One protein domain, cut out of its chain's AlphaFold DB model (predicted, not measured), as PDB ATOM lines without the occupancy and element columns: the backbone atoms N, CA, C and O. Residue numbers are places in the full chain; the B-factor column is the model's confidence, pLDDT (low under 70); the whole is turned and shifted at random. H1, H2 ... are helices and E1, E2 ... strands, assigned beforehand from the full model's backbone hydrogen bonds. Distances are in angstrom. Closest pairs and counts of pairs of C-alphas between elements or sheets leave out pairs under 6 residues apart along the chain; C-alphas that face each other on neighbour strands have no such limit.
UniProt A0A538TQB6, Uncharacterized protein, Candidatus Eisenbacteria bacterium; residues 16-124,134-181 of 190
ATOM      1  N   ASP A  16     241.255 153.056 192.750       87.44
ATOM      2  CA  ASP A  16     241.944 154.011 191.880       87.44
ATOM      3  C   ASP A  16     241.523 153.881 190.406       87.44
ATOM      4  O   ASP A  16     241.306 154.881 189.718       87.44
ATOM      5  N   VAL A  17     241.360 152.647 189.917       91.56
ATOM      6  CA  VAL A  17     240.889 152.366 188.552       91.56
ATOM      7  C   VAL A  17     239.436 152.811 188.401       91.56
ATOM      8  O   VAL A  17     239.075 153.439 187.402       91.56
ATOM      9  N   ARG A  18     238.613 152.531 189.413       93.44
ATOM     10  CA  ARG A  18     237.197 152.906 189.447       93.44
ATOM     11  C   ARG A  18     236.999 154.418 189.454       93.44
ATOM     12  O   ARG A  18     236.147 154.925 188.731       93.44
ATOM     13  N   GLU A  19     237.792 155.138 190.240       94.75
ATOM     14  CA  GLU A  19     237.767 156.601 190.304       94.75
ATOM     15  C   GLU A  19     238.083 157.222 188.935       94.75
ATOM     16  O   GLU A  19     237.311 158.039 188.429       94.75
ATOM     17  N   ALA A  20     239.167 156.776 188.290       95.06
ATOM     18  CA  ALA A  20     239.554 157.257 186.963       95.06
ATOM     19  C   ALA A  20     238.496 156.918 185.895       95.06
ATOM     20  O   ALA A  20     238.154 157.755 185.058       95.06
ATOM     21  N   ARG A  21     237.922 155.707 185.949       96.88
ATOM     22  CA  ARG A  21     236.823 155.287 185.067       96.88
ATOM     23  C   ARG A  21     235.594 156.178 185.230       96.88
ATOM     24  O   ARG A  21     235.012 156.586 184.227       96.88
ATOM     25  N   ASN A  22     235.195 156.466 186.467       96.75
ATOM     26  CA  ASN A  22     234.038 157.309 186.752       96.75
ATOM     27  C   ASN A  22     234.256 158.732 186.237       96.75
ATOM     28  O   ASN A  22     233.408 159.243 185.513       96.75
ATOM     29  N   ALA A  23     235.430 159.317 186.485       97.12
ATOM     30  CA  ALA A  23     235.757 160.645 185.980       97.12
ATOM     31  C   ALA A  23     235.744 160.711 184.437       97.12
ATOM     32  O   ALA A  23     235.252 161.683 183.860       97.12
ATOM     33  N   ALA A  24     236.205 159.661 183.748       96.81
ATOM     34  CA  ALA A  24     236.074 159.563 182.295       96.81
ATOM     35  C   ALA A  24     234.616 159.424 181.833       96.81
ATOM     36  O   ALA A  24     234.228 160.059 180.854       96.81
ATOM     37  N   HIS A  25     233.791 158.627 182.519       96.69
ATOM     38  CA  HIS A  25     232.361 158.542 182.213       96.69
ATOM     39  C   HIS A  25     231.647 159.881 182.406       96.69
ATOM     40  O   HIS A  25     230.845 160.260 181.552       96.69
ATOM     41  N   ASP A  26     231.954 160.602 183.482       96.12
ATOM     42  CA  ASP A  26     231.369 161.911 183.764       96.12
ATOM     43  C   ASP A  26     231.781 162.936 182.706       96.12
ATOM     44  O   ASP A  26     230.936 163.669 182.200       96.12
ATOM     45  N   TYR A  27     233.047 162.921 182.274       95.50
ATOM     46  CA  TYR A  27     233.493 163.725 181.137       95.50
ATOM     47  C   TYR A  27     232.732 163.383 179.847       95.50
ATOM     48  O   TYR A  27     232.165 164.270 179.212       95.50
ATOM     49  N   LEU A  28     232.656 162.102 179.464       94.50
ATOM     50  CA  LEU A  28     231.953 161.676 178.245       94.50
ATOM     51  C   LEU A  28     230.458 162.034 178.285       94.50
ATOM     52  O   LEU A  28     229.874 162.374 177.256       94.50
ATOM     53  N   ARG A  29     229.837 161.982 179.467       94.00
ATOM     54  CA  ARG A  29     228.448 162.399 179.685       94.00
ATOM     55  C   ARG A  29     228.275 163.914 179.552       94.00
ATOM     56  O   ARG A  29     227.304 164.352 178.939       94.00
ATOM     57  N   ALA A  30     229.198 164.707 180.091       93.19
ATOM     58  CA  ALA A  30     229.193 166.158 179.922       93.19
ATOM     59  C   ALA A  30     229.315 166.538 178.434       93.19
ATOM     60  O   ALA A  30     228.565 167.379 177.935       93.19
ATOM     61  N   VAL A  31     230.191 165.843 177.695       91.75
ATOM     62  CA  VAL A  31     230.369 166.027 176.247       91.75
ATOM     63  C   VAL A  31     229.101 165.670 175.463       91.75
ATOM     64  O   VAL A  31     228.690 166.469 174.623       91.75
ATOM     65  N   SER A  32     228.429 164.542 175.742       90.50
ATOM     66  CA  SER A  32     227.173 164.200 175.039       90.50
ATOM     67  C   SER A  32     226.033 165.164 175.320       90.50
ATOM     68  O   SER A  32     225.220 165.420 174.435       90.50
ATOM     69  N   ARG A  33     225.974 165.717 176.532       91.75
ATOM     70  CA  ARG A  33     224.988 166.738 176.909       91.75
ATOM     71  C   ARG A  33     225.342 168.131 176.406       91.75
ATOM     72  O   ARG A  33     224.504 169.022 176.491       91.75
ATOM     73  N   ARG A  34     226.557 168.313 175.874       90.06
ATOM     74  CA  ARG A  34     227.110 169.610 175.464       90.06
ATOM     75  C   ARG A  34     227.129 170.619 176.621       90.06
ATOM     76  O   ARG A  34     226.973 171.817 176.404       90.06
ATOM     77  N   ASP A  35     227.336 170.134 177.844       92.06
ATOM     78  CA  ASP A  35     227.428 170.976 179.037       92.06
ATOM     79  C   ASP A  35     228.828 171.598 179.119       92.06
ATOM     80  O   ASP A  35     229.768 171.020 179.663       92.06
ATOM     81  N   VAL A  36     228.980 172.785 178.530       90.38
ATOM     82  CA  VAL A  36     230.270 173.490 178.443       90.38
ATOM     83  C   VAL A  36     230.861 173.782 179.825       90.38
ATOM     84  O   VAL A  36     232.082 173.735 179.987       90.38
ATOM     85  N   LYS A  37     230.016 174.040 180.830       92.38
ATOM     86  CA  LYS A  37     230.469 174.292 182.199       92.38
ATOM     87  C   LYS A  37     231.049 173.015 182.799       92.38
ATOM     88  O   LYS A  37     232.179 173.020 183.285       92.38
ATOM     89  N   GLU A  38     230.309 171.914 182.704       93.25
ATOM     90  CA  GLU A  38     230.733 170.621 183.240       93.25
ATOM     91  C   GLU A  38     232.004 170.100 182.534       93.25
ATOM     92  O   GLU A  38     232.908 169.569 183.189       93.25
ATOM     93  N   ILE A  39     232.114 170.333 181.218       93.19
ATOM     94  CA  ILE A  39     233.309 170.049 180.407       93.19
ATOM     95  C   ILE A  39     234.512 170.864 180.898       93.19
ATOM     96  O   ILE A  39     235.588 170.291 181.082       93.19
ATOM     97  N   GLY A  40     234.353 172.171 181.137       92.19
ATOM     98  CA  GLY A  40     235.436 173.042 181.612       92.19
ATOM     99  C   GLY A  40     235.948 172.678 183.011       92.19
ATOM    100  O   GLY A  40     237.126 172.838 183.309       92.19
ATOM    101  N   GLU A  41     235.091 172.111 183.860       94.44
ATOM    102  CA  GLU A  41     235.485 171.611 185.182       94.44
ATOM    103  C   GLU A  41     236.232 170.268 185.139       94.44
ATOM    104  O   GLU A  41     236.866 169.894 186.131       94.44
ATOM    105  N   ARG A  42     236.114 169.514 184.040       95.62
ATOM    106  CA  ARG A  42     236.630 168.137 183.893       95.62
ATOM    107  C   ARG A  42     237.729 168.016 182.853       95.62
ATOM    108  O   ARG A  42     238.346 166.957 182.756       95.62
ATOM    109  N   SER A  43     237.970 169.055 182.061       96.19
ATOM    110  CA  SER A  43     238.917 168.983 180.961       96.19
ATOM    111  C   SER A  43     239.585 170.305 180.632       96.19
ATOM    112  O   SER A  43     239.051 171.382 180.881       96.19
ATOM    113  N   THR A  44     240.761 170.205 180.024       96.12
ATOM    114  CA  THR A  44     241.512 171.345 179.480       96.12
ATOM    115  C   THR A  44     241.764 171.236 177.982       96.12
ATOM    116  O   THR A  44     242.310 172.165 177.386       96.12
ATOM    117  N   CYS A  45     241.350 170.134 177.355       90.94
ATOM    118  CA  CYS A  45     241.288 170.008 175.906       90.94
ATOM    119  C   CYS A  45     239.864 170.240 175.397       90.94
ATOM    120  O   CYS A  45     238.893 169.762 175.982       90.94
ATOM    121  N   LEU A  46     239.747 170.912 174.254       69.81
ATOM    122  CA  LEU A  46     238.481 171.028 173.544       69.81
ATOM    123  C   LEU A  46     238.287 169.789 172.665       69.81
ATOM    124  O   LEU A  46     239.047 169.558 171.728       69.81
ATOM    125  N   ALA A  47     237.262 168.999 172.976       67.50
ATOM    126  CA  ALA A  47     236.731 167.979 172.083       67.50
ATOM    127  C   ALA A  47     235.675 168.615 171.168       67.50
ATOM    128  O   ALA A  47     234.883 169.438 171.623       67.50
ATOM    129  N   SER A  48     235.625 168.225 169.891       67.06
ATOM    130  CA  SER A  48     234.501 168.601 169.024       67.06
ATOM    131  C   SER A  48     233.215 167.960 169.561       67.06
ATOM    132  O   SER A  48     233.064 166.737 169.531       67.06
ATOM    133  N   THR A  49     232.306 168.775 170.101       68.12
ATOM    134  CA  THR A  49     231.081 168.319 170.786       68.12
ATOM    135  C   THR A  49     229.884 168.160 169.847       68.12
ATOM    136  O   THR A  49     228.894 167.518 170.198       68.12
ATOM    137  N   THR A  50     229.942 168.734 168.644       68.69
ATOM    138  CA  THR A  50     228.787 168.871 167.741       68.69
ATOM    139  C   THR A  50     228.248 167.532 167.254       68.69
ATOM    140  O   THR A  50     227.031 167.360 167.177       68.69
ATOM    141  N   SER A  51     229.126 166.563 167.009       78.31
ATOM    142  CA  SER A  51     228.736 165.234 166.529       78.31
ATOM    143  C   SER A  51     228.804 164.155 167.603       78.31
ATOM    144  O   SER A  51     228.446 163.021 167.320       78.31
ATOM    145  N   PHE A  52     229.251 164.456 168.822       86.50
ATOM    146  CA  PHE A  52     229.334 163.462 169.892       86.50
ATOM    147  C   PHE A  52     227.932 163.114 170.409       86.50
ATOM    148  O   PHE A  52     227.166 163.995 170.788       86.50
ATOM    149  N   THR A  53     227.604 161.822 170.468       86.88
ATOM    150  CA  THR A  53     226.301 161.333 170.976       86.88
ATOM    151  C   THR A  53     226.418 160.435 172.198       86.88
ATOM    152  O   THR A  53     225.450 160.251 172.932       86.88
ATOM    153  N   GLY A  54     227.604 159.892 172.460       88.56
ATOM    154  CA  GLY A  54     227.867 159.082 173.638       88.56
ATOM    155  C   GLY A  54     229.252 158.458 173.592       88.56
ATOM    156  O   GLY A  54     229.915 158.457 172.558       88.56
ATOM    157  N   GLY A  55     229.678 157.886 174.710       90.88
ATOM    158  CA  GLY A  55     230.914 157.126 174.775       90.88
ATOM    159  C   GLY A  55     230.894 156.109 175.905       90.88
ATOM    160  O   GLY A  55     230.153 156.261 176.874       90.88
ATOM    161  N   ARG A  56     231.711 155.065 175.774       94.25
ATOM    162  CA  ARG A  56     231.930 154.051 176.812       94.25
ATOM    163  C   ARG A  56     233.416 153.870 177.079       94.25
ATOM    164  O   ARG A  56     234.209 153.843 176.137       94.25
ATOM    165  N   VAL A  57     233.788 153.690 178.343       96.31
ATOM    166  CA  VAL A  57     235.161 153.327 178.705       96.31
ATOM    167  C   VAL A  57     235.392 151.852 178.389       96.31
ATOM    168  O   VAL A  57     234.667 150.987 178.873       96.31
ATOM    169  N   LEU A  58     236.411 151.564 177.579       95.62
ATOM    170  CA  LEU A  58     236.824 150.203 177.237       95.62
ATOM    171  C   LEU A  58     237.869 149.683 178.224       95.62
ATOM    172  O   LEU A  58     237.730 148.585 178.754       95.62
ATOM    173  N   ARG A  59     238.915 150.477 178.473       95.25
ATOM    174  CA  ARG A  59     240.072 150.072 179.277       95.25
ATOM    175  C   ARG A  59     240.672 151.273 179.995       95.25
ATOM    176  O   ARG A  59     240.753 152.353 179.420       95.25
ATOM    177  N   VAL A  60     241.107 151.056 181.229       96.06
ATOM    178  CA  VAL A  60     241.898 152.007 182.013       96.06
ATOM    179  C   VAL A  60     243.294 151.414 182.131       96.06
ATOM    180  O   VAL A  60     243.442 150.293 182.613       96.06
ATOM    181  N   GLU A  61     244.299 152.126 181.636       94.12
ATOM    182  CA  GLU A  61     245.693 151.699 181.736       94.12
ATOM    183  C   GLU A  61     246.254 151.947 183.149       94.12
ATOM    184  O   GLU A  61     245.693 152.751 183.910       94.12
ATOM    185  N   PRO A  62     247.362 151.275 183.516       91.06
ATOM    186  CA  PRO A  62     248.051 151.529 184.774       91.06
ATOM    187  C   PRO A  62     248.432 153.010 184.945       91.06
ATOM    188  O   PRO A  62     248.739 153.683 183.954       91.06
ATOM    189  N   PRO A  63     248.438 153.530 186.186       91.62
ATOM    190  CA  PRO A  63     248.897 154.887 186.449       91.62
ATOM    191  C   PRO A  63     250.376 155.050 186.116       91.62
ATOM    192  O   PRO A  63     251.187 154.147 186.326       91.62
ATOM    193  N   ARG A  64     250.729 156.250 185.662       93.62
ATOM    194  CA  ARG A  64     252.109 156.725 185.577       93.62
ATOM    195  C   ARG A  64     252.269 157.994 186.402       93.62
ATOM    196  O   ARG A  64     251.289 158.628 186.789       93.62
ATOM    197  N   GLY A  65     253.516 158.336 186.699       93.94
ATOM    198  CA  GLY A  65     253.867 159.526 187.461       93.94
ATOM    199  C   GLY A  65     254.769 160.451 186.657       93.94
ATOM    200  O   GLY A  65     255.696 159.989 185.994       93.94
ATOM    201  N   ILE A  66     254.537 161.758 186.751       96.38
ATOM    202  CA  ILE A  66     255.431 162.784 186.208       96.38
ATOM    203  C   ILE A  66     255.602 163.911 187.222       96.38
ATOM    204  O   ILE A  66     254.636 164.380 187.815       96.38
ATOM    205  N   ARG A  67     256.837 164.368 187.441       97.06
ATOM    206  CA  ARG A  67     257.077 165.545 188.288       97.06
ATOM    207  C   ARG A  67     256.629 166.813 187.572       97.06
ATOM    208  O   ARG A  67     256.872 166.949 186.371       97.06
ATOM    209  N   MET A  68     256.081 167.773 188.310       96.88
ATOM    210  CA  MET A  68     255.689 169.075 187.759       96.88
ATOM    211  C   MET A  68     256.835 169.745 186.976       96.88
ATOM    212  O   MET A  68     256.644 170.176 185.843       96.88
ATOM    213  N   ALA A  69     258.065 169.716 187.500       97.06
ATOM    214  CA  ALA A  69     259.238 170.249 186.803       97.06
ATOM    215  C   ALA A  69     259.534 169.560 185.457       97.06
ATOM    216  O   ALA A  69     259.999 170.213 184.519       97.06
ATOM    217  N   ALA A  70     259.276 168.254 185.348       97.25
ATOM    218  CA  ALA A  70     259.453 167.516 184.100       97.25
ATOM    219  C   ALA A  70     258.373 167.906 183.083       97.25
ATOM    220  O   ALA A  70     258.694 168.142 181.921       97.25
ATOM    221  N   LEU A  71     257.122 168.070 183.527       97.12
ATOM    222  CA  LEU A  71     256.045 168.593 182.687       97.12
ATOM    223  C   LEU A  71     256.367 170.007 182.173       97.12
ATOM    224  O   LEU A  71     256.266 170.256 180.973       97.12
ATOM    225  N   ASP A  72     256.845 170.905 183.037       96.75
ATOM    226  CA  ASP A  72     257.270 172.252 182.634       96.75
ATOM    227  C   ASP A  72     258.425 172.232 181.623       96.75
ATOM    228  O   ASP A  72     258.532 173.108 180.756       96.75
ATOM    229  N   SER A  73     259.326 171.255 181.743       97.31
ATOM    230  CA  SER A  73     260.410 171.044 180.782       97.31
ATOM    231  C   SER A  73     259.861 170.594 179.427       97.31
ATOM    232  O   SER A  73     260.151 171.225 178.411       97.31
ATOM    233  N   LEU A  74     258.979 169.587 179.410       96.94
ATOM    234  CA  LEU A  74     258.320 169.097 178.194       96.94
ATOM    235  C   LEU A  74     257.527 170.202 177.488       96.94
ATOM    236  O   LEU A  74     257.606 170.330 176.266       96.94
ATOM    237  N   VAL A  75     256.817 171.057 178.230       96.88
ATOM    238  CA  VAL A  75     256.122 172.224 177.659       96.88
ATOM    239  C   VAL A  75     257.110 173.169 176.972       96.88
ATOM    240  O   VAL A  75     256.892 173.555 175.826       96.88
ATOM    241  N   ARG A  76     258.217 173.527 177.630       96.81
ATOM    242  CA  ARG A  76     259.213 174.447 177.056       96.81
ATOM    243  C   ARG A  76     259.902 173.867 175.821       96.81
ATOM    244  O   ARG A  76     259.972 174.534 174.789       96.81
ATOM    245  N   VAL A  77     260.365 172.621 175.910       97.06
ATOM    246  CA  VAL A  77     261.057 171.925 174.814       97.06
ATOM    247  C   VAL A  77     260.117 171.698 173.628       97.06
ATOM    248  O   VAL A  77     260.506 171.904 172.476       97.06
ATOM    249  N   SER A  78     258.859 171.334 173.878       96.25
ATOM    250  CA  SER A  78     257.884 171.117 172.803       96.25
ATOM    251  C   SER A  78     257.561 172.396 172.033       96.25
ATOM    252  O   SER A  78     257.567 172.377 170.807       96.25
ATOM    253  N   ILE A  79     257.419 173.539 172.712       96.88
ATOM    254  CA  ILE A  79     257.225 174.835 172.041       96.88
ATOM    255  C   ILE A  79     258.413 175.165 171.129       96.88
ATOM    256  O   ILE A  79     258.216 175.620 170.000       96.88
ATOM    257  N   TYR A  80     259.643 174.939 171.598       97.00
ATOM    258  CA  TYR A  80     260.839 175.167 170.787       97.00
ATOM    259  C   TYR A  80     260.877 174.248 169.557       97.00
ATOM    260  O   TYR A  80     261.056 174.718 168.433       97.00
ATOM    261  N   THR A  81     260.651 172.948 169.752       96.25
ATOM    262  CA  THR A  81     260.682 171.964 168.660       96.25
ATOM    263  C   THR A  81     259.555 172.173 167.650       96.25
ATOM    264  O   THR A  81     259.802 172.057 166.452       96.25
ATOM    265  N   GLN A  82     258.353 172.556 168.096       96.88
ATOM    266  CA  GLN A  82     257.253 172.942 167.215       96.88
ATOM    267  C   GLN A  82     257.641 174.151 166.358       96.88
ATOM    268  O   GLN A  82     257.568 174.069 165.138       96.88
ATOM    269  N   ARG A  83     258.120 175.242 166.970       96.88
ATOM    270  CA  ARG A  83     258.526 176.453 166.232       96.88
ATOM    271  C   ARG A  83     259.615 176.166 165.204       96.88
ATOM    272  O   ARG A  83     259.570 176.694 164.096       96.88
ATOM    273  N   SER A  84     260.583 175.323 165.564       97.38
ATOM    274  CA  SER A  84     261.622 174.896 164.631       97.38
ATOM    275  C   SER A  84     261.027 174.131 163.449       97.38
ATOM    276  O   SER A  84     261.400 174.409 162.316       97.38
ATOM    277  N   ALA A  85     260.103 173.197 163.691       96.12
ATOM    278  CA  ALA A  85     259.475 172.416 162.629       96.12
ATOM    279  C   ALA A  85     258.576 173.267 161.723       96.12
ATOM    280  O   ALA A  85     258.637 173.110 160.506       96.12
ATOM    281  N   ASP A  86     257.816 174.201 162.299       95.94
ATOM    282  CA  ASP A  86     257.008 175.170 161.554       95.94
ATOM    283  C   ASP A  86     257.907 176.028 160.645       95.94
ATOM    284  O   ASP A  86     257.613 176.212 159.465       95.94
ATOM    285  N   SER A  87     259.063 176.483 161.151       96.44
ATOM    286  CA  SER A  87     260.039 177.227 160.344       96.44
ATOM    287  C   SER A  87     260.681 176.383 159.241       96.44
ATOM    288  O   SER A  87     260.993 176.933 158.186       96.44
ATOM    289  N   THR A  88     260.944 175.097 159.478       96.31
ATOM    290  CA  THR A  88     261.485 174.202 158.444       96.31
ATOM    291  C   THR A  88     260.446 173.960 157.355       96.31
ATOM    292  O   THR A  88     260.770 174.056 156.177       96.31
ATOM    293  N   TRP A  89     259.190 173.707 157.735       96.25
ATOM    294  CA  TRP A  89     258.095 173.519 156.787       96.25
ATOM    295  C   TRP A  89     257.833 174.770 155.939       96.25
ATOM    296  O   TRP A  89     257.652 174.656 154.732       96.25
ATOM    297  N   ALA A  90     257.918 175.969 156.521       95.12
ATOM    298  CA  ALA A  90     257.762 177.224 155.780       95.12
ATOM    299  C   ALA A  90     258.818 177.442 154.676       95.12
ATOM    300  O   ALA A  90     258.612 178.265 153.789       95.12
ATOM    301  N   ARG A  91     259.952 176.732 154.734       96.25
ATOM    302  CA  ARG A  91     261.036 176.786 153.737       96.25
ATOM    303  C   ARG A  91     261.107 175.517 152.885       96.25
ATOM    304  O   ARG A  91     262.130 175.275 152.250       96.25
ATOM    305  N   ALA A  92     260.069 174.683 152.927       94.19
ATOM    306  CA  ALA A  92     260.048 173.415 152.221       94.19
ATOM    307  C   ALA A  92     260.042 173.614 150.700       94.19
ATOM    308  O   ALA A  92     259.320 174.462 150.174       94.19
ATOM    309  N   SER A  93     260.799 172.775 149.999       95.88
ATOM    310  CA  SER A  93     260.588 172.490 148.582       95.88
ATOM    311  C   SER A  93     259.321 171.663 148.379       95.88
ATOM    312  O   SER A  93     258.843 170.986 149.289       95.88
ATOM    313  N   GLU A  94     258.808 171.665 147.150       93.69
ATOM    314  CA  GLU A  94     257.638 170.871 146.754       93.69
ATOM    315  C   GLU A  94     257.819 169.370 147.045       93.69
ATOM    316  O   GLU A  94     256.895 168.724 147.532       93.69
ATOM    317  N   ALA A  95     259.031 168.836 146.854       94.12
ATOM    318  CA  ALA A  95     259.345 167.428 147.112       94.12
ATOM    319  C   ALA A  95     259.251 167.025 148.601       94.12
ATOM    320  O   ALA A  95     259.070 165.848 148.918       94.12
ATOM    321  N   ASP A  96     259.339 167.988 149.520       95.12
ATOM    322  CA  ASP A  96     259.525 167.756 150.956       95.12
ATOM    323  C   ASP A  96     258.321 168.251 151.774       95.12
ATOM    324  O   ASP A  96     258.167 167.891 152.949       95.12
ATOM    325  N   ALA A  97     257.478 169.095 151.168       94.12
ATOM    326  CA  ALA A  97     256.424 169.857 151.828       94.12
ATOM    327  C   ALA A  97     255.469 168.974 152.637       94.12
ATOM    328  O   ALA A  97     255.202 169.269 153.802       94.12
ATOM    329  N   ASP A  98     255.020 167.855 152.067       95.56
ATOM    330  CA  ASP A  98     254.086 166.936 152.723       95.56
ATOM    331  C   ASP A  98     254.693 166.250 153.952       95.56
ATOM    332  O   ASP A  98     254.045 166.120 154.996       95.56
ATOM    333  N   SER A  99     255.948 165.812 153.847       95.50
ATOM    334  CA  SER A  99     256.660 165.160 154.950       95.50
ATOM    335  C   SER A  99     256.889 166.142 156.102       95.50
ATOM    336  O   SER A  99     256.596 165.843 157.267       95.50
ATOM    337  N   LEU A 100     257.333 167.359 155.772       96.00
ATOM    338  CA  LEU A 100     257.559 168.425 156.743       96.00
ATOM    339  C   LEU A 100     256.256 168.904 157.386       96.00
ATOM    340  O   LEU A 100     256.223 169.088 158.604       96.00
ATOM    341  N   PHE A 101     255.168 169.003 156.620       96.25
ATOM    342  CA  PHE A 101     253.842 169.317 157.145       96.25
ATOM    343  C   PHE A 101     253.375 168.274 158.166       96.25
ATOM    344  O   PHE A 101     252.964 168.626 159.275       96.25
ATOM    345  N   ARG A 102     253.474 166.977 157.837       94.94
ATOM    346  CA  ARG A 102     253.099 165.889 158.762       94.94
ATOM    347  C   ARG A 102     253.911 165.951 160.054       94.94
ATOM    348  O   ARG A 102     253.345 165.812 161.140       94.94
ATOM    349  N   ARG A 103     255.219 166.210 159.952       94.62
ATOM    350  CA  ARG A 103     256.105 166.370 161.112       94.62
ATOM    351  C   ARG A 103     255.724 167.579 161.970       94.62
ATOM    352  O   ARG A 103     255.608 167.436 163.187       94.62
ATOM    353  N   ALA A 104     255.522 168.745 161.359       95.88
ATOM    354  CA  ALA A 104     255.119 169.964 162.056       95.88
ATOM    355  C   ALA A 104     253.778 169.766 162.784       95.88
ATOM    356  O   ALA A 104     253.654 170.056 163.975       95.88
ATOM    357  N   ARG A 105     252.805 169.141 162.109       95.31
ATOM    358  CA  ARG A 105     251.496 168.810 162.682       95.31
ATOM    359  C   ARG A 105     251.598 167.864 163.882       95.31
ATOM    360  O   ARG A 105     250.975 168.130 164.909       95.31
ATOM    361  N   LEU A 106     252.410 166.808 163.797       94.38
ATOM    362  CA  LEU A 106     252.649 165.893 164.920       94.38
ATOM    363  C   LEU A 106     253.237 166.627 166.139       94.38
ATOM    364  O   LEU A 106     252.776 166.438 167.267       94.38
ATOM    365  N   LEU A 107     254.236 167.486 165.922       95.31
ATOM    366  CA  LEU A 107     254.871 168.262 166.992       95.31
ATOM    367  C   LEU A 107     253.923 169.306 167.597       95.31
ATOM    368  O   LEU A 107     253.931 169.513 168.812       95.31
ATOM    369  N   SER A 108     253.055 169.903 166.784       95.38
ATOM    370  CA  SER A 108     251.986 170.792 167.247       95.38
ATOM    371  C   SER A 108     250.977 170.059 168.141       95.38
ATOM    372  O   SER A 108     250.627 170.551 169.223       95.38
ATOM    373  N   TYR A 109     250.577 168.834 167.777       94.50
ATOM    374  CA  TYR A 109     249.729 168.002 168.635       94.50
ATOM    375  C   TYR A 109     250.408 167.661 169.960       94.50
ATOM    376  O   TYR A 109     249.806 167.879 171.012       94.50
ATOM    377  N   ARG A 110     251.671 167.216 169.946       95.00
ATOM    378  CA  ARG A 110     252.436 166.956 171.183       95.00
ATOM    379  C   ARG A 110     252.510 168.187 172.081       95.00
ATOM    380  O   ARG A 110     252.225 168.101 173.273       95.00
ATOM    381  N   THR A 111     252.824 169.343 171.503       96.00
ATOM    382  CA  THR A 111     252.898 170.615 172.236       96.00
ATOM    383  C   THR A 111     251.558 170.975 172.868       96.00
ATOM    384  O   THR A 111     251.499 171.373 174.033       96.00
ATOM    385  N   SER A 112     250.460 170.786 172.134       95.31
ATOM    386  CA  SER A 112     249.106 171.014 172.645       95.31
ATOM    387  C   SER A 112     248.780 170.098 173.825       95.31
ATOM    388  O   SER A 112     248.243 170.570 174.827       95.31
ATOM    389  N   VAL A 113     249.167 168.819 173.757       95.81
ATOM    390  CA  VAL A 113     248.990 167.864 174.859       95.81
ATOM    391  C   VAL A 113     249.723 168.330 176.118       95.81
ATOM    392  O   VAL A 113     249.100 168.425 177.175       95.81
ATOM    393  N   TYR A 114     251.007 168.684 176.017       97.06
ATOM    394  CA  TYR A 114     251.784 169.138 177.176       97.06
ATOM    395  C   TYR A 114     251.231 170.435 177.775       97.06
ATOM    396  O   TYR A 114     251.107 170.560 178.993       97.06
ATOM    397  N   ARG A 115     250.829 171.395 176.932       96.62
ATOM    398  CA  ARG A 115     250.226 172.654 177.397       96.62
ATOM    399  C   ARG A 115     248.897 172.428 178.110       96.62
ATOM    400  O   ARG A 115     248.646 173.055 179.137       96.62
ATOM    401  N   ASN A 116     248.050 171.545 177.589       97.44
ATOM    402  CA  ASN A 116     246.780 171.218 178.230       97.44
ATOM    403  C   ASN A 116     246.991 170.448 179.537       97.44
ATOM    404  O   ASN A 116     246.279 170.714 180.503       97.44
ATOM    405  N   ALA A 117     247.988 169.561 179.604       97.06
ATOM    406  CA  ALA A 117     248.364 168.884 180.843       97.06
ATOM    407  C   ALA A 117     248.814 169.888 181.916       97.06
ATOM    408  O   ALA A 117     248.337 169.829 183.044       97.06
ATOM    409  N   ALA A 118     249.645 170.874 181.559       96.50
ATOM    410  CA  ALA A 118     250.044 171.937 182.485       96.50
ATOM    411  C   ALA A 118     248.847 172.785 182.952       96.50
ATOM    412  O   ALA A 118     248.746 173.128 184.125       96.50
ATOM    413  N   ARG A 119     247.887 173.070 182.062       96.38
ATOM    414  CA  ARG A 119     246.625 173.743 182.426       96.38
ATOM    415  C   ARG A 119     245.722 172.885 183.310       96.38
ATOM    416  O   ARG A 119     244.937 173.439 184.070       96.38
ATOM    417  N   ALA A 120     245.803 171.559 183.211       96.94
ATOM    418  CA  ALA A 120     244.981 170.645 183.999       96.94
ATOM    419  C   ALA A 120     245.373 170.635 185.480       96.94
ATOM    420  O   ALA A 120     244.521 170.387 186.326       96.94
ATOM    421  N   VAL A 121     246.629 170.961 185.797       97.00
ATOM    422  CA  VAL A 121     247.158 171.023 187.167       97.00
ATOM    423  C   VAL A 121     246.317 171.936 188.079       97.00
ATOM    424  O   VAL A 121     245.752 171.422 189.047       97.00
ATOM    425  N   PRO A 122     246.127 173.240 187.783       95.69
ATOM    426  CA  PRO A 122     245.294 174.111 188.617       95.69
ATOM    427  C   PRO A 122     243.793 173.780 188.565       95.69
ATOM    428  O   PRO A 122     243.062 174.143 189.480       95.69
ATOM    429  N   VAL A 123     243.309 173.089 187.525       96.12
ATOM    430  CA  VAL A 123     241.900 172.647 187.441       96.12
ATOM    431  C   VAL A 123     241.654 171.412 188.319       96.12
ATOM    432  O   VAL A 123     240.556 171.230 188.849       96.12
ATOM    433  N   SER A 124     242.677 170.573 188.499       96.81
ATOM    434  CA  SER A 124     242.634 169.348 189.302       96.81
ATOM    435  C   SER A 124     242.516 169.634 190.801       96.81
ATOM    436  O   SER A 124     241.751 168.956 191.487       96.81
ATOM    437  N   THR A 134     256.355 168.084 193.016       96.75
ATOM    438  CA  THR A 134     255.084 167.376 193.151       96.75
ATOM    439  C   THR A 134     254.960 166.321 192.054       96.75
ATOM    440  O   THR A 134     255.073 166.622 190.861       96.75
ATOM    441  N   LEU A 135     254.728 165.073 192.470       97.19
ATOM    442  CA  LEU A 135     254.437 163.965 191.573       97.19
ATOM    443  C   LEU A 135     252.966 164.039 191.157       97.19
ATOM    444  O   LEU A 135     252.066 163.885 191.980       97.19
ATOM    445  N   LEU A 136     252.742 164.297 189.877       96.81
ATOM    446  CA  LEU A 136     251.437 164.265 189.236       96.81
ATOM    447  C   LEU A 136     251.159 162.834 188.789       96.81
ATOM    448  O   LEU A 136     252.053 162.170 188.260       96.81
ATOM    449  N   GLU A 137     249.924 162.382 188.947       96.44
ATOM    450  CA  GLU A 137     249.494 161.097 188.407       96.44
ATOM    451  C   GLU A 137     248.872 161.298 187.029       96.44
ATOM    452  O   GLU A 137     248.050 162.194 186.826       96.44
ATOM    453  N   THR A 138     249.239 160.440 186.083       96.50
ATOM    454  CA  THR A 138     248.677 160.408 184.735       96.50
ATOM    455  C   THR A 138     248.076 159.041 184.441       96.50
ATOM    456  O   THR A 138     248.535 158.013 184.945       96.50
ATOM    457  N   ARG A 139     247.024 159.020 183.619       95.44
ATOM    458  CA  ARG A 139     246.404 157.785 183.128       95.44
ATOM    459  C   ARG A 139     245.963 157.895 181.684       95.44
ATOM    460  O   ARG A 139     245.522 158.953 181.233       95.44
ATOM    461  N   ILE A 140     246.023 156.755 181.003       95.94
ATOM    462  CA  ILE A 140     245.404 156.544 179.698       95.94
ATOM    463  C   ILE A 140     244.107 155.774 179.891       95.94
ATOM    464  O   ILE A 140     244.066 154.761 180.587       95.94
ATOM    465  N   ILE A 141     243.052 156.241 179.237       96.25
ATOM    466  CA  ILE A 141     241.766 155.565 179.199       96.25
ATOM    467  C   ILE A 141     241.349 155.407 177.743       96.25
ATOM    468  O   ILE A 141     241.117 156.382 177.032       96.25
ATOM    469  N   ARG A 142     241.237 154.154 177.303       96.38
ATOM    470  CA  ARG A 142     240.715 153.817 175.982       96.38
ATOM    471  C   ARG A 142     239.198 153.849 176.039       96.38
ATOM    472  O   ARG A 142     238.584 153.175 176.871       96.38
ATOM    473  N   VAL A 143     238.592 154.606 175.140       95.69
ATOM    474  CA  VAL A 143     237.145 154.793 175.056       95.69
ATOM    475  C   VAL A 143     236.653 154.470 173.655       95.69
ATOM    476  O   VAL A 143     237.404 154.540 172.686       95.69
ATOM    477  N   ARG A 144     235.375 154.115 173.540       94.31
ATOM    478  CA  ARG A 144     234.669 154.069 172.259       94.31
ATOM    479  C   ARG A 144     233.629 155.168 172.247       94.31
ATOM    480  O   ARG A 144     232.746 155.155 173.102       94.31
ATOM    481  N   ILE A 145     233.748 156.088 171.302       91.31
ATOM    482  CA  ILE A 145     232.868 157.241 171.137       91.31
ATOM    483  C   ILE A 145     231.962 157.005 169.939       91.31
ATOM    484  O   ILE A 145     232.413 156.550 168.890       91.31
ATOM    485  N   ARG A 146     230.686 157.340 170.106       88.94
ATOM    486  CA  ARG A 146     229.679 157.325 169.054       88.94
ATOM    487  C   ARG A 146     229.454 158.729 168.526       88.94
ATOM    488  O   ARG A 146     229.065 159.629 169.281       88.94
ATOM    489  N   TYR A 147     229.607 158.883 167.218       85.44
ATOM    490  CA  TYR A 147     229.302 160.124 166.522       85.44
ATOM    491  C   TYR A 147     227.975 160.031 165.756       85.44
ATOM    492  O   TYR A 147     227.719 159.027 165.095       85.44
ATOM    493  N   ALA A 148     227.145 161.078 165.811       78.44
ATOM    494  CA  ALA A 148     226.056 161.286 164.855       78.44
ATOM    495  C   ALA A 148     226.658 161.549 163.461       78.44
ATOM    496  O   ALA A 148     227.599 162.335 163.339       78.44
ATOM    497  N   GLY A 149     226.155 160.885 162.417       65.19
ATOM    498  CA  GLY A 149     226.613 161.127 161.039       65.19
ATOM    499  C   GLY A 149     226.017 162.409 160.421       65.19
ATOM    500  O   GLY A 149     224.967 162.844 160.895       65.19
ATOM    501  N   PRO A 150     226.604 162.992 159.347       55.12
ATOM    502  CA  PRO A 150     228.008 162.959 158.921       55.12
ATOM    503  C   PRO A 150     228.800 164.170 159.461       55.12
ATOM    504  O   PRO A 150     228.424 165.312 159.217       55.12
ATOM    505  N   LEU A 151     229.977 163.937 160.054       53.53
ATOM    506  CA  LEU A 151     231.166 164.759 159.741       53.53
ATOM    507  C   LEU A 151     231.924 164.153 158.534       53.53
ATOM    508  O   LEU A 151     232.564 164.885 157.791       53.53
ATOM    509  N   VAL A 152     231.795 162.830 158.309       50.53
ATOM    510  CA  VAL A 152     232.180 162.053 157.110       50.53
ATOM    511  C   VAL A 152     231.254 160.814 157.037       50.53
ATOM    512  O   VAL A 152     231.345 159.946 157.901       50.53
ATOM    513  N   GLY A 153     230.356 160.722 156.044       49.44
ATOM    514  CA  GLY A 153     229.516 159.537 155.746       49.44
ATOM    515  C   GLY A 153     228.112 159.424 156.406       49.44
ATOM    516  O   GLY A 153     227.865 159.986 157.470       49.44
ATOM    517  N   PRO A 154     227.166 158.667 155.798       52.84
ATOM    518  CA  PRO A 154     225.732 158.682 156.146       52.84
ATOM    519  C   PRO A 154     225.340 157.878 157.400       52.84
ATOM    520  O   PRO A 154     224.159 157.806 157.731       52.84
ATOM    521  N   ARG A 155     226.288 157.229 158.090       58.62
ATOM    522  CA  ARG A 155     226.001 156.353 159.238       58.62
ATOM    523  C   ARG A 155     226.732 156.830 160.493       58.62
ATOM    524  O   ARG A 155     227.841 157.348 160.368       58.62
ATOM    525  N   PRO A 156     226.155 156.630 161.692       65.75
ATOM    526  CA  PRO A 156     226.891 156.783 162.937       65.75
ATOM    527  C   PRO A 156     228.171 155.950 162.896       65.75
ATOM    528  O   PRO A 156     228.136 154.775 162.524       65.75
ATOM    529  N   VAL A 157     229.293 156.564 163.264       77.62
ATOM    530  CA  VAL A 157     230.593 155.888 163.310       77.62
ATOM    531  C   VAL A 157     231.022 155.803 164.764       77.62
ATOM    532  O   VAL A 157     231.192 156.827 165.430       77.62
ATOM    533  N   ASP A 158     231.200 154.576 165.245       87.12
ATOM    534  CA  ASP A 158     231.854 154.321 166.521       87.12
ATOM    535  C   ASP A 158     233.372 154.339 166.283       87.12
ATOM    536  O   ASP A 158     233.890 153.555 165.484       87.12
ATOM    537  N   LYS A 159     234.091 155.233 166.963       89.12
ATOM    538  CA  LYS A 159     235.553 155.337 166.882       89.12
ATOM    539  C   LYS A 159     236.186 155.082 168.238       89.12
ATOM    540  O   LYS A 159     235.590 155.366 169.277       89.12
ATOM    541  N   GLU A 160     237.386 154.520 168.228       93.38
ATOM    542  CA  GLU A 160     238.163 154.356 169.450       93.38
ATOM    543  C   GLU A 160     239.116 155.517 169.656       93.38
ATOM    544  O   GLU A 160     239.859 155.897 168.748       93.38
ATOM    545  N   GLU A 161     239.108 156.033 170.878       93.81
ATOM    546  CA  GLU A 161     239.905 157.179 171.276       93.81
ATOM    547  C   GLU A 161     240.651 156.920 172.579       93.81
ATOM    548  O   GLU A 161     240.310 156.043 173.378       93.81
ATOM    549  N   ILE A 162     241.695 157.710 172.773       94.44
ATOM    550  CA  ILE A 162     242.571 157.721 173.928       94.44
ATOM    551  C   ILE A 162     242.287 159.012 174.687       94.44
ATOM    552  O   ILE A 162     242.654 160.096 174.234       94.44
ATOM    553  N   LEU A 163     241.654 158.887 175.852       95.75
ATOM    554  CA  LEU A 163     241.586 159.956 176.839       95.75
ATOM    555  C   LEU A 163     242.827 159.910 177.714       95.75
ATOM    556  O   LEU A 163     243.236 158.850 178.191       95.75
ATOM    557  N   ARG A 164     243.404 161.077 177.962       96.62
ATOM    558  CA  ARG A 164     244.529 161.234 178.879       96.62
ATOM    559  C   ARG A 164     244.114 162.109 180.025       96.62
ATOM    560  O   ARG A 164     243.613 163.214 179.813       96.62
ATOM    561  N   MET A 165     244.322 161.589 181.221       97.25
ATOM    562  CA  MET A 165     243.901 162.228 182.450       97.25
ATOM    563  C   MET A 165     245.095 162.516 183.334       97.25
ATOM    564  O   MET A 165     246.043 161.732 183.373       97.25
ATOM    565  N   LEU A 166     245.036 163.640 184.035       97.00
ATOM    566  CA  LEU A 166     246.026 164.057 185.013       97.00
ATOM    567  C   LEU A 166     245.321 164.406 186.315       97.00
ATOM    568  O   LEU A 166     244.244 165.007 186.287       97.00
ATOM    569  N   ARG A 167     245.941 164.069 187.445       96.31
ATOM    570  CA  ARG A 167     245.573 164.632 188.742       96.31
ATOM    571  C   ARG A 167     246.796 165.058 189.540       96.31
ATOM    572  O   ARG A 167     247.862 164.448 189.449       96.31
ATOM    573  N   VAL A 168     246.614 166.097 190.343       96.44
ATOM    574  CA  VAL A 168     247.529 166.409 191.443       96.44
ATOM    575  C   VAL A 168     247.184 165.532 192.656       96.44
ATOM    576  O   VAL A 168     246.056 165.035 192.735       96.44
ATOM    577  N   PRO A 169     248.099 165.348 193.624       94.56
ATOM    578  CA  PRO A 169     247.788 164.629 194.858       94.56
ATOM    579  C   PRO A 169     246.564 165.221 195.571       94.56
ATOM    580  O   PRO A 169     246.510 166.424 195.819       94.56
ATOM    581  N   GLY A 170     245.568 164.381 195.870       91.88
ATOM    582  CA  GLY A 170     244.303 164.799 196.494       91.88
ATOM    583  C   GLY A 170     243.354 165.600 195.588       91.88
ATOM    584  O   GLY A 170     242.272 165.976 196.031       91.88
ATOM    585  N   GLY A 171     243.735 165.862 194.335       95.56
ATOM    586  CA  GLY A 171     242.898 166.529 193.343       95.56
ATOM    587  C   GLY A 171     242.028 165.561 192.544       95.56
ATOM    588  O   GLY A 171     242.171 164.341 192.615       95.56
ATOM    589  N   LYS A 172     241.136 166.120 191.722       96.12
ATOM    590  CA  LYS A 172     240.291 165.354 190.794       96.12
ATOM    591  C   LYS A 172     241.006 165.066 189.475       96.12
ATOM    592  O   LYS A 172     241.855 165.841 189.033       96.12
ATOM    593  N   TRP A 173     240.619 163.986 188.806       97.69
ATOM    594  CA  TRP A 173     241.095 163.669 187.462       97.69
ATOM    595  C   TRP A 173     240.571 164.657 186.416       97.69
ATOM    596  O   TRP A 173     239.366 164.883 186.318       97.69
ATOM    597  N   ILE A 174     241.476 165.192 185.598       98.00
ATOM    598  CA  ILE A 174     241.175 166.139 184.520       98.00
ATOM    599  C   ILE A 174     241.626 165.564 183.183       98.00
ATOM    600  O   ILE A 174     242.794 165.211 183.019       98.00
ATOM    601  N   VAL A 175     240.718 165.509 182.210       97.75
ATOM    602  CA  VAL A 175     241.028 165.121 180.830       97.75
ATOM    603  C   VAL A 175     241.783 166.258 180.142       97.75
ATOM    604  O   VAL A 175     241.245 167.339 179.922       97.75
ATOM    605  N   PHE A 176     243.035 166.029 179.767       96.62
ATOM    606  CA  PHE A 176     243.859 167.052 179.113       96.62
ATOM    607  C   PHE A 176     244.124 166.773 177.634       96.62
ATOM    608  O   PHE A 176     244.708 167.600 176.934       96.62
ATOM    609  N   SER A 177     243.724 165.602 177.139       95.44
ATOM    610  CA  SER A 177     243.889 165.233 175.738       95.44
ATOM    611  C   SER A 177     242.925 164.118 175.344       95.44
ATOM    612  O   SER A 177     242.673 163.204 176.129       95.44
ATOM    613  N   MET A 178     242.481 164.163 174.088       93.69
ATOM    614  CA  MET A 178     241.633 163.168 173.441       93.69
ATOM    615  C   MET A 178     242.066 163.019 171.975       93.69
ATOM    616  O   MET A 178     242.125 164.018 171.262       93.69
ATOM    617  N   PHE A 179     242.409 161.801 171.548       92.50
ATOM    618  CA  PHE A 179     242.831 161.496 170.171       92.50
ATOM    619  C   PHE A 179     242.267 160.159 169.709       92.50
ATOM    620  O   PHE A 179     242.166 159.228 170.505       92.50
ATOM    621  N   LEU A 180     241.995 160.031 168.409       91.62
ATOM    622  CA  LEU A 180     241.797 158.726 167.783       91.62
ATOM    623  C   LEU A 180     243.022 157.847 168.024       91.62
ATOM    624  O   LEU A 180     244.149 158.323 167.921       91.62
ATOM    625  N   VAL A 181     242.807 156.558 168.297       90.75
ATOM    626  CA  VAL A 181     243.911 155.605 168.531       90.75
ATOM    627  C   VAL A 181     244.916 155.607 167.369       90.75
ATOM    628  O   VAL A 181     246.114 155.500 167.599       90.75
TER     629      VAL A 181
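AT A GLANCE: This is residues 16 to 124 and 134 to 181 of the 190 residues of an uncharacterized protein of Candidatus Eisenbacteria bacterium (UniProt A0A538TQB6). A strongly twisted antiparallel sheet of five strands has helix H1 packed on one face, with short H2 beside H1, and the end of a long helical hairpin, H3 and H4, on the opposite face. H4 packs on the sheet with residues 109 to 124, while the hairpin's far end, round residues 90 to 96, reaches away from the sheet like an arm. The printed part has 157 residues, with H1, H2, E1, E2, H3, H4, E3, E4 and E5 along the chain, class mixed; the sheet is branched at E3. The whole is compact, radius of gyration of the C-alphas 17.1 A, spanning 49 by 48 by 27 A.

IN THESE COORDINATES: Find C-alpha 16 at (241.944, 154.011, 191.880); from there H1 runs through residues 16 to 33, 26.0 A. H2 is residues 36 to 42, E1 52 to 60 and E2 64 to 67. H3, residues 68 to 89, is 31.4 A long. H4 begins at C-alpha 97, (256.424, 169.857, 151.828), and runs 39.9 A to residue 124. After the cut, E3 takes residues 135 to 147, 35.7 A, and bends by 57 degrees at residue 144. E4, residues 157 to 167, is 30.8 A long, and E5, residues 174 to 180, ends at C-alpha 180, (241.797, 158.726, 167.783).

HOW THE PARTS SIT: Start at E3: E1, beside residues 141 to 147, and E2, beside 135 to 138, lie on one side of it, and E4 on the other side. Look for N 56 and O 144 at 2.9 A for E1 and E3, N 66 and O 136 at 2.9 A for E2 and E3, and N 141 and O 163 at 2.8 A for E3 and E4. E5 is on the other side of E4 from E3, with N 164 and O 177 at 2.9 A; E3, E4 and E5 form a meander, each strand the antiparallel neighbour of the one before. H1 is on the sheet; its closest C-alphas to E1 are those of Ser 32 and Thr 53, 5.0 A. H1 and H2, a helical hairpin, touch at Ala 30 and Ile 39, closest C-alphas 5.7 A, by residues 23 to 31 of H1 alone. H2 only grazes the sheet with residues 39 to 42. H4, on the opposite face from H1, has a height over the sheet of 10.5 A and lies over E4 and E5. H3 and H4, also a helical hairpin, touch at a shallow tilt of 24 degrees, opposite ways, with closest C-alphas of Ala 85 and Ala 104 at 5.0 A. H3 only grazes the sheet with residues 68 to 73. In H1, H2 and H3 every O i to N i+4 pair is within hydrogen-bond range, in H4 22 of 24.

THE WHOLE: The two C-alphas farthest apart, of Glu 94 and Gly 170, are 51.9 A apart. Residues 125 to 133 are not printed, and C-alphas 124 and 134 are 13.2 A apart across this cut. Of the links printed whole, none is long. Confidence is under 70 at residues 46 to 50 and 149 to 156; the printed part's mean pLDDT is 91.7.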